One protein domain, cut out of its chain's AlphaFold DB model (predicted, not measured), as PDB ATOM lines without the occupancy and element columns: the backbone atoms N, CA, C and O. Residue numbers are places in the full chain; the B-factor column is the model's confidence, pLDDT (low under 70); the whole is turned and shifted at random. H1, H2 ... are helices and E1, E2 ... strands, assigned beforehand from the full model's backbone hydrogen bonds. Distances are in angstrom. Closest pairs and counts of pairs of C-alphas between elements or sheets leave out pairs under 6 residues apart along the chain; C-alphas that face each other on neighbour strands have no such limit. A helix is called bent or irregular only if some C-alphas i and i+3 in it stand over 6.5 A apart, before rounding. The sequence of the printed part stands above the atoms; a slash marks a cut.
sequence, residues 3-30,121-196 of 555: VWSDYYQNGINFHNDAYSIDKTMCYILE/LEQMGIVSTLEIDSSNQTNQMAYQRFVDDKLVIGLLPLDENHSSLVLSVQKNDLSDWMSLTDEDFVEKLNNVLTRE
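Overview. This is residues 3 to 30 and 121 to 196 of the 555 residues of a protein of Sarcoptes scabiei (UniProt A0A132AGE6). Picture a twisted wall of five strands, with the helices H1 and H2 packed on it: H1 over E2 and E5, and H2 only grazing the sheet with its residues 186 to 193. From E1 a long loop with no named element, residues 6 to 30, reaches far out from the sheet, away from H1, and makes much of the length. The printed part has 104 residues, with E1, E2, E3, E4, E5, H1 and H2 along the chain, class mixed, helices and strands; the sheet is mixed, in the order E1, E3, E4, E5, E2. It is only just compact, close to loose, with a radius of gyration of the C-alphas of 14.9 A, and elongated, spanning 47 by 27 by 27 A.

Arrangement. Begin at edge strand E1, residues 3 to 5, the parallel neighbour of E3, residues 143 to 147, at 17 degrees; look for N 4 and O 144, 3.0 A apart. E3 and E4, residues 151 to 157, form an antiparallel hairpin, with N 145 and O 153 at 2.8 A. E4 and E5, residues 162 to 170, form another, with N 154 and O 166 at 2.7 A. E3, E4 and E5 are a meander, each strand the antiparallel neighbour of the one before. The other edge strand, E2, residues 123 to 132, is antiparallel to E5, with N 126 and O 167 at 2.8 A, and bends by 58 degrees at residue 129. E2, E3, E4 and E5 make a Greek key, a meander of three strands preceded by a strand that is the antiparallel neighbour of the last. H1, residues 171 to 178, is on the sheet at a height of 8.7 A, over E2 and only just over E5, where 3 of its C-alphas fall; it runs along the strands, at 15 degrees to E2 on the local plane. The closest C-alphas of E2 and H1 are those of Gln 123 and Lys 171, 5.4 A apart. H2, residues 182 to 194, is on the sheet but only grazes it; its closest C-alpha pair with E3 is Leu 193 and Arg 145, 7.3 A. H1 and H2 are close but not clearly touching, with C-alphas 177 and 185 at 7.1 A, and run opposite ways at a steep tilt of 59 degrees. In H2 every O i to N i+4 pair is within hydrogen-bond range; in H1 2 of 4 are, beside 4 of 5 O i to N i+3 pairs.

Along the chain. Find C-alpha 3 at (168.749, 194.614, 153.516), where E1 begins. E2 runs 25.9 A from C-alpha 123 at (182.163, 208.967, 153.278); E3 measures 13.2 A, E4 19.8 A and E5 25.7 A. H1 is irregular: C-alphas 172 and 175 are 7.1 A apart. H2 runs 18.2 A to C-alpha 194 at (179.312, 186.507, 153.227).

Size, cuts and confidence. Look for the farthest C-alphas at Tyr 19 and Ser 179, 47.6 A apart. Residues 31 to 120 are not printed, and C-alphas 30 and 121 are 25.0 A apart across that cut. Of the links printed whole, E2 to E3 is short and the others are tight. Confidence is under 70 at residues 7 to 10, 17 to 23, 136 to 137 and 196.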
ATOM      1  N   VAL A   3     167.907 193.719 152.712       83.88
ATOM      2  CA  VAL A   3     168.749 194.614 153.516       83.88
ATOM      3  C   VAL A   3     169.146 193.948 154.823       83.88
ATOM      4  O   VAL A   3     168.276 193.484 155.548       83.88
ATOM      5  N   TRP A   4     170.431 193.917 155.165       81.31
ATOM      6  CA  TRP A   4     170.897 193.319 156.424       81.31
ATOM      7  C   TRP A   4     172.127 194.031 156.991       81.31
ATOM      8  O   TRP A   4     172.731 194.884 156.336       81.31
ATOM      9  N   SER A   5     172.498 193.685 158.224       77.25
ATOM     10  CA  SER A   5     173.702 194.195 158.883       77.25
ATOM     11  C   SER A   5     174.507 193.078 159.548       77.25
ATOM     12  O   SER A   5     174.100 191.921 159.564       77.25
ATOM     13  N   ASP A   6     175.679 193.413 160.072       72.44
ATOM     14  CA  ASP A   6     176.513 192.532 160.893       72.44
ATOM     15  C   ASP A   6     176.105 192.471 162.371       72.44
ATOM     16  O   ASP A   6     176.600 191.618 163.108       72.44
ATOM     17  N   TYR A   7     175.186 193.331 162.804       62.03
ATOM     18  CA  TYR A   7     174.645 193.308 164.162       62.03
ATOM     19  C   TYR A   7     173.528 192.277 164.341       62.03
ATOM     20  O   TYR A   7     173.318 191.783 165.451       62.03
ATOM     21  N   TYR A   8     172.819 191.933 163.263       62.00
ATOM     22  CA  TYR A   8     171.645 191.068 163.311       62.00
ATOM     23  C   TYR A   8     171.788 189.908 162.339       62.00
ATOM     24  O   TYR A   8     172.225 190.075 161.206       62.00
ATOM     25  N   GLN A   9     171.396 188.712 162.780       55.69
ATOM     26  CA  GLN A   9     171.422 187.538 161.907       55.69
ATOM     27  C   GLN A   9     170.411 187.671 160.757       55.69
ATOM     28  O   GLN A   9     170.651 187.142 159.682       55.69
ATOM     29  N   ASN A  10     169.319 188.420 160.938       64.75
ATOM     30  CA  ASN A  10     168.228 188.527 159.966       64.75
ATOM     31  C   ASN A  10     168.256 189.862 159.205       64.75
ATOM     32  O   ASN A  10     168.850 190.838 159.660       64.75
ATOM     33  N   GLY A  11     167.588 189.900 158.052       71.06
ATOM     34  CA  GLY A  11     167.441 191.096 157.225       71.06
ATOM     35  C   GLY A  11     165.985 191.435 156.912       71.06
ATOM     36  O   GLY A  11     165.065 190.674 157.205       71.06
ATOM     37  N   ILE A  12     165.788 192.597 156.302       74.56
ATOM     38  CA  ILE A  12     164.503 193.101 155.825       74.56
ATOM     39  C   ILE A  12     164.396 192.782 154.335       74.56
ATOM     40  O   ILE A  12     165.261 193.178 153.552       74.56
ATOM     41  N   ASN A  13     163.333 192.083 153.935       77.62
ATOM     42  CA  ASN A  13     163.037 191.832 152.528       77.62
ATOM     43  C   ASN A  13     161.871 192.706 152.055       77.62
ATOM     44  O   ASN A  13     160.736 192.544 152.495       77.62
ATOM     45  N   PHE A  14     162.155 193.586 151.108       78.38
ATOM     46  CA  PHE A  14     161.172 194.364 150.373       78.38
ATOM     47  C   PHE A  14     160.789 193.601 149.103       78.38
ATOM     48  O   PHE A  14     161.666 193.215 148.321       78.38
ATOM     49  N   HIS A  15     159.497 193.440 148.846       75.12
ATOM     50  CA  HIS A  15     158.974 192.845 147.617       75.12
ATOM     51  C   HIS A  15     157.625 193.476 147.258       75.12
ATOM     52  O   HIS A  15     156.985 194.081 148.113       75.12
ATOM     53  N   ASN A  16     157.235 193.375 145.985       73.00
ATOM     54  CA  ASN A  16     155.859 193.637 145.574       73.00
ATOM     55  C   ASN A  16     155.052 192.345 145.768       73.00
ATOM     56  O   ASN A  16     155.566 191.258 145.484       73.00
ATOM     57  N   ASP A  17     153.827 192.459 146.266       63.53
ATOM     58  CA  ASP A  17     152.994 191.304 146.576       63.53
ATOM     59  C   ASP A  17     152.473 190.610 145.307       63.53
ATOM     60  O   ASP A  17     152.275 191.217 144.249       63.53
ATOM     61  N   ALA A  18     152.237 189.301 145.411       51.69
ATOM     62  CA  ALA A  18     152.007 188.399 144.276       51.69
ATOM     63  C   ALA A  18     150.729 188.666 143.445       51.69
ATOM     64  O   ALA A  18     150.563 188.053 142.389       51.69
ATOM     65  N   TYR A  19     149.840 189.556 143.899       53.41
ATOM     66  CA  TYR A  19     148.581 189.907 143.222       53.41
ATOM     67  C   TYR A  19     148.703 191.088 142.247       53.41
ATOM     68  O   TYR A  19     147.757 191.380 141.515       53.41
ATOM     69  N   SER A  20     149.862 191.748 142.199       53.94
ATOM     70  CA  SER A  20     150.153 192.767 141.192       53.94
ATOM     71  C   SER A  20     150.402 192.128 139.819       53.94
ATOM     72  O   SER A  20     151.195 191.195 139.687       53.94
ATOM     73  N   ILE A  21     149.757 192.660 138.771       56.00
ATOM     74  CA  ILE A  21     150.007 192.275 137.367       56.00
ATOM     75  C   ILE A  21     151.469 192.569 136.979       56.00
ATOM     76  O   ILE A  21     152.046 191.853 136.161       56.00
ATOM     77  N   ASP A  22     152.085 193.577 137.604       60.75
ATOM     78  CA  ASP A  22     153.505 193.895 137.459       60.75
ATOM     79  C   ASP A  22     154.274 193.478 138.723       60.75
ATOM     80  O   ASP A  22     154.137 194.077 139.789       60.75
ATOM     81  N   LYS A  23     155.103 192.436 138.621       64.56
ATOM     82  CA  LYS A  23     155.943 191.959 139.735       64.56
ATOM     83  C   LYS A  23     157.139 192.879 140.017       64.56
ATOM     84  O   LYS A  23     157.915 192.612 140.935       64.56
ATOM     85  N   THR A  24     157.313 193.943 139.238       71.81
ATOM     86  CA  THR A  24     158.471 194.829 139.322       71.81
ATOM     87  C   THR A  24     158.261 195.893 140.393       71.81
ATOM     88  O   THR A  24     157.312 196.666 140.338       71.81
ATOM     89  N   MET A  25     159.159 195.953 141.379       73.06
ATOM     90  CA  MET A  25     159.130 196.993 142.418       73.06
ATOM     91  C   MET A  25     159.739 198.311 141.924       73.06
ATOM     92  O   MET A  25     159.216 199.388 142.188       73.06
ATOM     93  N   CYS A  26     160.884 198.230 141.246       77.94
ATOM     94  CA  CYS A  26     161.614 199.380 140.738       77.94
ATOM     95  C   CYS A  26     162.527 198.964 139.581       77.94
ATOM     96  O   CYS A  26     162.867 197.790 139.432       77.94
ATOM     97  N   TYR A  27     162.934 199.945 138.776       84.56
ATOM     98  CA  TYR A  27     163.864 199.754 137.667       84.56
ATOM     99  C   TYR A  27     165.200 200.417 137.986       84.56
ATOM    100  O   TYR A  27     165.243 201.563 138.437       84.56
ATOM    101  N   ILE A  28     166.295 199.716 137.699       86.38
ATOM    102  CA  ILE A  28     167.631 200.307 137.681       86.38
ATOM    103  C   ILE A  28     167.870 200.846 136.274       86.38
ATOM    104  O   ILE A  28     167.861 200.097 135.300       86.38
ATOM    105  N   LEU A  29     168.043 202.163 136.161       85.38
ATOM    106  CA  LEU A  29     168.197 202.844 134.880       85.38
ATOM    107  C   LEU A  29     169.548 203.542 134.804       85.38
ATOM    108  O   LEU A  29     169.955 204.265 135.710       85.38
ATOM    109  N   GLU A  30     170.227 203.377 133.674       86.38
ATOM    110  CA  GLU A  30     171.430 204.143 133.381       86.38
ATOM    111  C   GLU A  30     171.059 205.609 133.117       86.38
ATOM    112  O   GLU A  30     170.240 205.912 132.243       86.38
ATOM    113  N   LEU A 121     179.767 214.164 154.797       83.56
ATOM    114  CA  LEU A 121     179.404 212.871 155.379       83.56
ATOM    115  C   LEU A 121     180.629 212.046 155.810       83.56
ATOM    116  O   LEU A 121     180.458 210.977 156.391       83.56
ATOM    117  N   GLU A 122     181.851 212.501 155.505       87.75
ATOM    118  CA  GLU A 122     183.116 211.777 155.727       87.75
ATOM    119  C   GLU A 122     183.161 210.374 155.086       87.75
ATOM    120  O   GLU A 122     183.918 209.484 155.487       87.75
ATOM    121  N   GLN A 123     182.358 210.197 154.038       88.31
ATOM    122  CA  GLN A 123     182.163 208.967 153.278       88.31
ATOM    123  C   GLN A 123     182.414 209.240 151.793       88.31
ATOM    124  O   GLN A 123     182.145 210.336 151.307       88.31
ATOM    125  N   MET A 124     182.915 208.241 151.073       91.44
ATOM    126  CA  MET A 124     183.143 208.274 149.626       91.44
ATOM    127  C   MET A 124     182.525 207.039 148.982       91.44
ATOM    128  O   MET A 124     182.562 205.953 149.562       91.44
ATOM    129  N   GLY A 125     181.970 207.187 147.778       91.81
ATOM    130  CA  GLY A 125     181.403 206.072 147.026       91.81
ATOM    131  C   GLY A 125     182.393 205.497 146.013       91.81
ATOM    132  O   GLY A 125     182.951 206.221 145.191       91.81
ATOM    133  N   ILE A 126     182.573 204.181 146.025       93.69
ATOM    134  CA  ILE A 126     183.224 203.418 144.959       93.69
ATOM    135  C   ILE A 126     182.125 202.719 144.160       93.69
ATOM    136  O   ILE A 126     181.319 201.978 144.719       93.69
ATOM    137  N   VAL A 127     182.100 202.933 142.847       92.88
ATOM    138  CA  VAL A 127     181.170 202.266 141.932       92.88
ATOM    139  C   VAL A 127     181.901 201.402 140.926       92.88
ATOM    140  O   VAL A 127     183.001 201.726 140.469       92.88
ATOM    141  N   SER A 128     181.275 200.290 140.564       91.75
ATOM    142  CA  SER A 128     181.781 199.404 139.522       91.75
ATOM    143  C   SER A 128     180.669 198.529 138.952       91.75
ATOM    144  O   SER A 128     179.624 198.361 139.574       91.75
ATOM    145  N   THR A 129     180.891 197.960 137.770       92.75
ATOM    146  CA  THR A 129     180.022 196.921 137.211       92.75
ATOM    147  C   THR A 129     180.663 195.570 137.475       92.75
ATOM    148  O   THR A 129     181.768 195.301 136.999       92.75
ATOM    149  N   LEU A 130     179.963 194.739 138.233       92.25
ATOM    150  CA  LEU A 130     180.405 193.419 138.651       92.25
ATOM    151  C   LEU A 130     179.811 192.347 137.744       92.25
ATOM    152  O   LEU A 130     178.635 192.432 137.394       92.25
ATOM    153  N   GLU A 131     180.610 191.337 137.414       91.69
ATOM    154  CA  GLU A 131     180.126 190.085 136.834       91.69
ATOM    155  C   GLU A 131     179.770 189.123 137.971       91.69
ATOM    156  O   GLU A 131     180.565 188.891 138.889       91.69
ATOM    157  N   ILE A 132     178.562 188.580 137.919       88.75
ATOM    158  CA  ILE A 132     177.946 187.768 138.958       88.75
ATOM    159  C   ILE A 132     177.809 186.331 138.452       88.75
ATOM    160  O   ILE A 132     177.427 186.095 137.308       88.75
ATOM    161  N   ASP A 133     178.114 185.357 139.307       83.88
ATOM    162  CA  ASP A 133     177.925 183.942 139.001       83.88
ATOM    163  C   ASP A 133     176.437 183.568 139.085       83.88
ATOM    164  O   ASP A 133     175.911 183.285 140.160       83.88
ATOM    165  N   SER A 134     175.759 183.593 137.940       74.12
ATOM    166  CA  SER A 134     174.330 183.294 137.789       74.12
ATOM    167  C   SER A 134     174.014 181.802 137.630       74.12
ATOM    168  O   SER A 134     172.860 181.437 137.417       74.12
ATOM    169  N   SER A 135     175.013 180.918 137.749       73.19
ATOM    170  CA  SER A 135     174.853 179.477 137.501       73.19
ATOM    171  C   SER A 135     173.792 178.801 138.380       73.19
ATOM    172  O   SER A 135     173.198 177.811 137.959       73.19
ATOM    173  N   ASN A 136     173.529 179.346 139.572       63.62
ATOM    174  CA  ASN A 136     172.621 178.754 140.553       63.62
ATOM    175  C   ASN A 136     171.322 179.551 140.776       63.62
ATOM    176  O   ASN A 136     170.349 178.957 141.239       63.62
ATOM    177  N   GLN A 137     171.276 180.861 140.479       67.50
ATOM    178  CA  GLN A 137     170.097 181.721 140.688       67.50
ATOM    179  C   GLN A 137     170.058 182.950 139.766       67.50
ATOM    180  O   GLN A 137     171.087 183.474 139.344       67.50
ATOM    181  N   THR A 138     168.852 183.478 139.533       76.88
ATOM    182  CA  THR A 138     168.615 184.688 138.731       76.88
ATOM    183  C   THR A 138     169.005 185.966 139.479       76.88
ATOM    184  O   THR A 138     168.541 186.203 140.596       76.88
ATOM    185  N   ASN A 139     169.773 186.848 138.838       85.19
ATOM    186  CA  ASN A 139     170.164 188.151 139.384       85.19
ATOM    187  C   ASN A 139     169.036 189.200 139.271       85.19
ATOM    188  O   ASN A 139     169.086 190.102 138.442       85.19
ATOM    189  N   GLN A 140     167.985 189.063 140.084       83.44
ATOM    190  CA  GLN A 140     166.825 189.978 140.084       83.44
ATOM    191  C   GLN A 140     166.635 190.726 141.410       83.44
ATOM    192  O   GLN A 140     165.809 191.633 141.511       83.44
ATOM    193  N   MET A 141     167.390 190.361 142.447       84.56
ATOM    194  CA  MET A 141     167.272 190.957 143.772       84.56
ATOM    195  C   MET A 141     168.347 192.026 143.981       84.56
ATOM    196  O   MET A 141     169.536 191.753 143.873       84.56
ATOM    197  N   ALA A 142     167.923 193.243 144.326       89.88
ATOM    198  CA  ALA A 142     168.828 194.252 144.870       89.88
ATOM    199  C   ALA A 142     169.198 193.912 146.318       89.88
ATOM    200  O   ALA A 142     168.321 193.539 147.105       89.88
ATOM    201  N   TYR A 143     170.464 194.091 146.678       89.06
ATOM    202  CA  TYR A 143     170.989 193.824 148.015       89.06
ATOM    203  C   TYR A 143     171.583 195.091 148.622       89.06
ATOM    204  O   TYR A 143     172.253 195.853 147.926       89.06
ATOM    205  N   GLN A 144     171.388 195.287 149.926       90.88
ATOM    206  CA  GLN A 144     172.106 196.296 150.694       90.88
ATOM    207  C   GLN A 144     172.611 195.731 152.021       90.88
ATOM    208  O   GLN A 144     171.847 195.171 152.801       90.88
ATOM    209  N   ARG A 145     173.899 195.910 152.304       88.12
ATOM    210  CA  ARG A 145     174.522 195.469 153.553       88.12
ATOM    211  C   ARG A 145     175.146 196.646 154.289       88.12
ATOM    212  O   ARG A 145     175.914 197.397 153.695       88.12
ATOM    213  N   PHE A 146     174.867 196.753 155.583       85.88
ATOM    214  CA  PHE A 146     175.573 197.642 156.506       85.88
ATOM    215  C   PHE A 146     176.630 196.852 157.286       85.88
ATOM    216  O   PHE A 146     176.360 195.739 157.737       85.88
ATOM    217  N   VAL A 147     177.835 197.403 157.425       84.69
ATOM    218  CA  VAL A 147     178.942 196.772 158.159       84.69
ATOM    219  C   VAL A 147     179.600 197.797 159.083       84.69
ATOM    220  O   VAL A 147     180.121 198.816 158.616       84.69
ATOM    221  N   ASP A 148     179.564 197.510 160.386       73.56
ATOM    222  CA  ASP A 148     180.225 198.235 161.475       73.56
ATOM    223  C   ASP A 148     180.015 199.778 161.429       73.56
ATOM    224  O   ASP A 148     180.917 200.534 161.776       73.56
ATOM    225  N   ASP A 149     178.851 200.266 160.965       70.19
ATOM    226  CA  ASP A 149     178.472 201.687 160.718       70.19
ATOM    227  C   ASP A 149     179.379 202.494 159.765       70.19
ATOM    228  O   ASP A 149     179.142 203.679 159.512       70.19
ATOM    229  N   LYS A 150     180.429 201.880 159.212       79.19
ATOM    230  CA  LYS A 150     181.438 202.563 158.385       79.19
ATOM    231  C   LYS A 150     181.333 202.250 156.907       79.19
ATOM    232  O   LYS A 150     181.836 203.025 156.098       79.19
ATOM    233  N   LEU A 151     180.748 201.102 156.588       86.56
ATOM    234  CA  LEU A 151     180.770 200.510 155.265       86.56
ATOM    235  C   LEU A 151     179.345 200.141 154.860       86.56
ATOM    236  O   LEU A 151     178.663 199.395 155.565       86.56
ATOM    237  N   VAL A 152     178.905 200.648 153.711       91.56
ATOM    238  CA  VAL A 152     177.605 200.297 153.124       91.56
ATOM    239  C   VAL A 152     177.835 199.741 151.733       91.56
ATOM    240  O   VAL A 152     178.552 200.330 150.930       91.56
ATOM    241  N   ILE A 153     177.234 198.593 151.452       92.62
ATOM    242  CA  ILE A 153     177.356 197.905 150.170       92.62
ATOM    243  C   ILE A 153     175.976 197.849 149.542       92.62
ATOM    244  O   ILE A 153     175.078 197.263 150.129       92.62
ATOM    245  N   GLY A 154     175.818 198.419 148.356       92.94
ATOM    246  CA  GLY A 154     174.660 198.255 147.489       92.94
ATOM    247  C   GLY A 154     175.034 197.429 146.263       92.94
ATOM    248  O   GLY A 154     176.026 197.723 145.597       92.94
ATOM    249  N   LEU A 155     174.239 196.409 145.956       91.94
ATOM    250  CA  LEU A 155     174.334 195.636 144.720       91.94
ATOM    251  C   LEU A 155     173.001 195.720 143.995       91.94
ATOM    252  O   LEU A 155     171.979 195.252 144.496       91.94
ATOM    253  N   LEU A 156     173.024 196.342 142.823       91.81
ATOM    254  CA  LEU A 156     171.834 196.649 142.046       91.81
ATOM    255  C   LEU A 156     171.854 195.811 140.762       91.81
ATOM    256  O   LEU A 156     172.767 196.007 139.957       91.81
ATOM    257  N   PRO A 157     170.903 194.883 140.559       90.50
ATOM    258  CA  PRO A 157     170.883 194.041 139.371       90.50
ATOM    259  C   PRO A 157     170.677 194.900 138.120       90.50
ATOM    260  O   PRO A 157     169.787 195.750 138.080       90.50
ATOM    261  N   LEU A 158     171.528 194.689 137.116       88.69
ATOM    262  CA  LEU A 158     171.434 195.333 135.803       88.69
ATOM    263  C   LEU A 158     170.837 194.366 134.777       88.69
ATOM    264  O   LEU A 158     169.937 194.735 134.028       88.69
ATOM    265  N   ASP A 159     171.333 193.131 134.772       87.75
ATOM    266  CA  ASP A 159     170.837 192.007 133.978       87.75
ATOM    267  C   ASP A 159     171.128 190.678 134.707       87.75
ATOM    268  O   ASP A 159     171.560 190.679 135.862       87.75
ATOM    269  N   GLU A 160     170.906 189.537 134.047       86.50
ATOM    270  CA  GLU A 160     171.089 188.200 134.634       86.50
ATOM    271  C   GLU A 160     172.503 187.930 135.177       86.50
ATOM    272  O   GLU A 160     172.643 187.149 136.115       86.50
ATOM    273  N   ASN A 161     173.530 188.585 134.627       88.75
ATOM    274  CA  ASN A 161     174.941 188.317 134.916       88.75
ATOM    275  C   ASN A 161     175.693 189.532 135.471       88.75
ATOM    276  O   ASN A 161     176.856 189.397 135.849       88.75
ATOM    277  N   HIS A 162     175.072 190.712 135.520       89.50
ATOM    278  CA  HIS A 162     175.746 191.938 135.937       89.50
ATOM    279  C   HIS A 162     174.995 192.699 137.021       89.50
ATOM    280  O   HIS A 162     173.780 192.894 136.951       89.50
ATOM    281  N   SER A 163     175.757 193.236 137.973       92.06
ATOM    282  CA  SER A 163     175.248 194.138 139.008       92.06
ATOM    283  C   SER A 163     176.091 195.404 139.108       92.06
ATOM    284  O   SER A 163     177.312 195.374 138.975       92.06
ATOM    285  N   SER A 164     175.439 196.535 139.366       93.25
ATOM    286  CA  SER A 164     176.107 197.775 139.748       93.25
ATOM    287  C   SER A 164     176.424 197.737 141.240       93.25
ATOM    288  O   SER A 164     175.531 197.544 142.068       93.25
ATOM    289  N   LEU A 165     177.697 197.915 141.574       94.50
ATOM    290  CA  LEU A 165     178.180 198.098 142.934       94.50
ATOM    291  C   LEU A 165     178.106 199.573 143.313       94.50
ATOM    292  O   LEU A 165     178.585 200.429 142.570       94.50
ATOM    293  N   VAL A 166     177.607 199.839 144.514       94.44
ATOM    294  CA  VAL A 166     177.791 201.100 145.229       94.44
ATOM    295  C   VAL A 166     178.381 200.768 146.592       94.44
ATOM    296  O   VAL A 166     177.709 200.192 147.440       94.44
ATOM    297  N   LEU A 167     179.652 201.084 146.794       94.38
ATOM    298  CA  LEU A 167     180.379 200.807 148.026       94.38
ATOM    299  C   LEU A 167     180.719 202.128 148.716       94.38
ATOM    300  O   LEU A 167     181.603 202.848 148.262       94.38
ATOM    301  N   SER A 168     180.027 202.450 149.802       94.06
ATOM    302  CA  SER A 168     180.330 203.618 150.631       94.06
ATOM    303  C   SER A 168     181.369 203.251 151.682       94.06
ATOM    304  O   SER A 168     181.144 202.323 152.459       94.06
ATOM    305  N   VAL A 169     182.494 203.968 151.695       92.94
ATOM    306  CA  VAL A 169     183.614 203.768 152.626       92.94
ATOM    307  C   VAL A 169     183.997 205.083 153.293       92.94
ATOM    308  O   VAL A 169     183.883 206.149 152.683       92.94
ATOM    309  N   GLN A 170     184.532 205.027 154.515       91.44
ATOM    310  CA  GLN A 170     185.131 206.212 155.130       91.44
ATOM    311  C   GLN A 170     186.302 206.720 154.290       91.44
ATOM    312  O   GLN A 170     187.086 205.931 153.760       91.44
ATOM    313  N   LYS A 171     186.468 208.045 154.219       91.25
ATOM    314  CA  LYS A 171     187.567 208.668 153.457       91.25
ATOM    315  C   LYS A 171     188.949 208.113 153.815       91.25
ATOM    316  O   LYS A 171     189.772 207.934 152.923       91.25
ATOM    317  N   ASN A 172     189.181 207.807 155.091       91.38
ATOM    318  CA  ASN A 172     190.460 207.278 155.576       91.38
ATOM    319  C   ASN A 172     190.759 205.857 155.078       91.38
ATOM    320  O   ASN A 172     191.924 205.504 154.951       91.38
ATOM    321  N   ASP A 173     189.726 205.072 154.758       89.56
ATOM    322  CA  ASP A 173     189.868 203.697 154.275       89.56
ATOM    323  C   ASP A 173     189.888 203.635 152.733       89.56
ATOM    324  O   ASP A 173     190.074 202.570 152.143       89.56
ATOM    325  N   LEU A 174     189.682 204.767 152.045       90.19
ATOM    326  CA  LEU A 174     189.528 204.809 150.589       90.19
ATOM    327  C   LEU A 174     190.780 204.315 149.849       90.19
ATOM    328  O   LEU A 174     190.660 203.574 148.869       90.19
ATOM    329  N   SER A 175     191.972 204.695 150.318       89.88
ATOM    330  CA  SER A 175     193.247 204.249 149.737       89.88
ATOM    331  C   SER A 175     193.392 202.731 149.775       89.88
ATOM    332  O   SER A 175     193.887 202.129 148.820       89.88
ATOM    333  N   ASP A 176     192.905 202.104 150.841       91.62
ATOM    334  CA  ASP A 176     193.027 200.666 151.076       91.62
ATOM    335  C   ASP A 176     192.088 199.862 150.178       91.62
ATOM    336  O   ASP A 176     192.338 198.693 149.908       91.62
ATOM    337  N   TRP A 177     190.993 200.466 149.715       91.94
ATOM    338  CA  TRP A 177     190.093 199.848 148.742       91.94
ATOM    339  C   TRP A 177     190.537 200.088 147.299       91.94
ATOM    340  O   TRP A 177     190.450 199.178 146.475       91.94
ATOM    341  N   MET A 178     191.025 201.291 146.988       90.94
ATOM    342  CA  MET A 178     191.418 201.669 145.625       90.94
ATOM    343  C   MET A 178     192.779 201.105 145.194       90.94
ATOM    344  O   MET A 178     193.028 201.008 143.996       90.94
ATOM    345  N   SER A 179     193.647 200.728 146.139       92.38
ATOM    346  CA  SER A 179     194.963 200.131 145.852       92.38
ATOM    347  C   SER A 179     194.921 198.629 145.550       92.38
ATOM    348  O   SER A 179     195.898 198.089 145.034       92.38
ATOM    349  N   LEU A 180     193.806 197.953 145.846       92.25
ATOM    350  CA  LEU A 180     193.642 196.522 145.592       92.25
ATOM    351  C   LEU A 180     193.548 196.234 144.095       92.25
ATOM    352  O   LEU A 180     192.856 196.949 143.358       92.25
ATOM    353  N   THR A 181     194.142 195.114 143.679       92.06
ATOM    354  CA  THR A 181     193.884 194.519 142.363       92.06
ATOM    355  C   THR A 181     192.395 194.193 142.207       92.06
ATOM    356  O   THR A 181     191.622 194.219 143.173       92.06
ATOM    357  N   ASP A 182     191.933 193.963 140.980       90.50
ATOM    358  CA  ASP A 182     190.525 193.629 140.753       90.50
ATOM    359  C   ASP A 182     190.165 192.288 141.400       90.50
ATOM    360  O   ASP A 182     189.108 192.179 142.021       90.50
ATOM    361  N   GLU A 183     191.089 191.331 141.375       89.62
ATOM    362  CA  GLU A 183     190.975 190.032 142.028       89.62
ATOM    363  C   GLU A 183     190.881 190.168 143.556       89.62
ATOM    364  O   GLU A 183     189.904 189.707 144.153       89.62
ATOM    365  N   ASP A 184     191.833 190.869 144.186       92.12
ATOM    366  CA  ASP A 184     191.861 191.045 145.648       92.12
ATOM    367  C   ASP A 184     190.646 191.840 146.143       92.12
ATOM    368  O   ASP A 184     190.100 191.588 147.221       92.12
ATOM    369  N   PHE A 185     190.191 192.814 145.349       92.44
ATOM    370  CA  PHE A 185     188.993 193.582 145.663       92.44
ATOM    371  C   PHE A 185     187.742 192.703 145.638       92.44
ATOM    372  O   PHE A 185     186.928 192.781 146.560       92.44
ATOM    373  N   VAL A 186     187.579 191.867 144.606       91.44
ATOM    374  CA  VAL A 186     186.444 190.938 144.493       91.44
ATOM    375  C   VAL A 186     186.468 189.916 145.625       91.44
ATOM    376  O   VAL A 186     185.420 189.625 146.209       91.44
ATOM    377  N   GLU A 187     187.641 189.396 145.984       89.88
ATOM    378  CA  GLU A 187     187.787 188.484 147.116       89.88
ATOM    379  C   GLU A 187     187.387 189.160 148.433       89.88
ATOM    380  O   GLU A 187     186.527 188.650 149.161       89.88
ATOM    381  N   LYS A 188     187.936 190.348 148.715       91.62
ATOM    382  CA  LYS A 188     187.594 191.132 149.908       91.62
ATOM    383  C   LYS A 188     186.098 191.442 149.962       91.62
ATOM    384  O   LYS A 188     185.482 191.271 151.012       91.62
ATOM    385  N   LEU A 189     185.498 191.850 148.845       90.81
ATOM    386  CA  LEU A 189     184.077 192.181 148.763       90.81
ATOM    387  C   LEU A 189     183.186 190.955 149.014       90.81
ATOM    388  O   LEU A 189     182.273 191.031 149.834       90.81
ATOM    389  N   ASN A 190     183.479 189.811 148.386       90.00
ATOM    390  CA  ASN A 190     182.772 188.550 148.637       90.00
ATOM    391  C   ASN A 190     182.879 188.117 150.110       90.00
ATOM    392  O   ASN A 190     181.884 187.703 150.708       90.00
ATOM    393  N   ASN A 191     184.066 188.244 150.714       87.38
ATOM    394  CA  ASN A 191     184.283 187.931 152.126       87.38
ATOM    395  C   ASN A 191     183.447 188.837 153.032       87.38
ATOM    396  O   ASN A 191     182.774 188.346 153.936       87.38
ATOM    397  N   VAL A 192     183.423 190.147 152.773       87.00
ATOM    398  CA  VAL A 192     182.591 191.080 153.544       87.00
ATOM    399  C   VAL A 192     181.102 190.779 153.358       87.00
ATOM    400  O   VAL A 192     180.368 190.799 154.339       87.00
ATOM    401  N   LEU A 193     180.652 190.442 152.145       83.50
ATOM    402  CA  LEU A 193     179.250 190.126 151.844       83.50
ATOM    403  C   LEU A 193     178.758 188.811 152.454       83.50
ATOM    404  O   LEU A 193     177.572 188.720 152.766       83.50
ATOM    405  N   THR A 194     179.644 187.841 152.689       77.75
ATOM    406  CA  THR A 194     179.312 186.507 153.227       77.75
ATOM    407  C   THR A 194     179.779 186.274 154.663       77.75
ATOM    408  O   THR A 194     179.498 185.219 155.226       77.75
ATOM    409  N   ARG A 195     180.462 187.246 155.288       74.31
ATOM    410  CA  ARG A 195     180.904 187.154 156.687       74.31
ATOM    411  C   ARG A 195     179.705 186.902 157.600       74.31
ATOM    412  O   ARG A 195     178.858 187.791 157.740       74.31
ATOM    413  N   GLU A 196     179.679 185.726 158.224       63.91
ATOM    414  CA  GLU A 196     178.765 185.401 159.316       63.91
ATOM    415  C   GLU A 196     179.180 186.129 160.597       63.91
ATOM    416  O   GLU A 196     180.352 186.456 160.818       63.91
TER     417      GLU A 196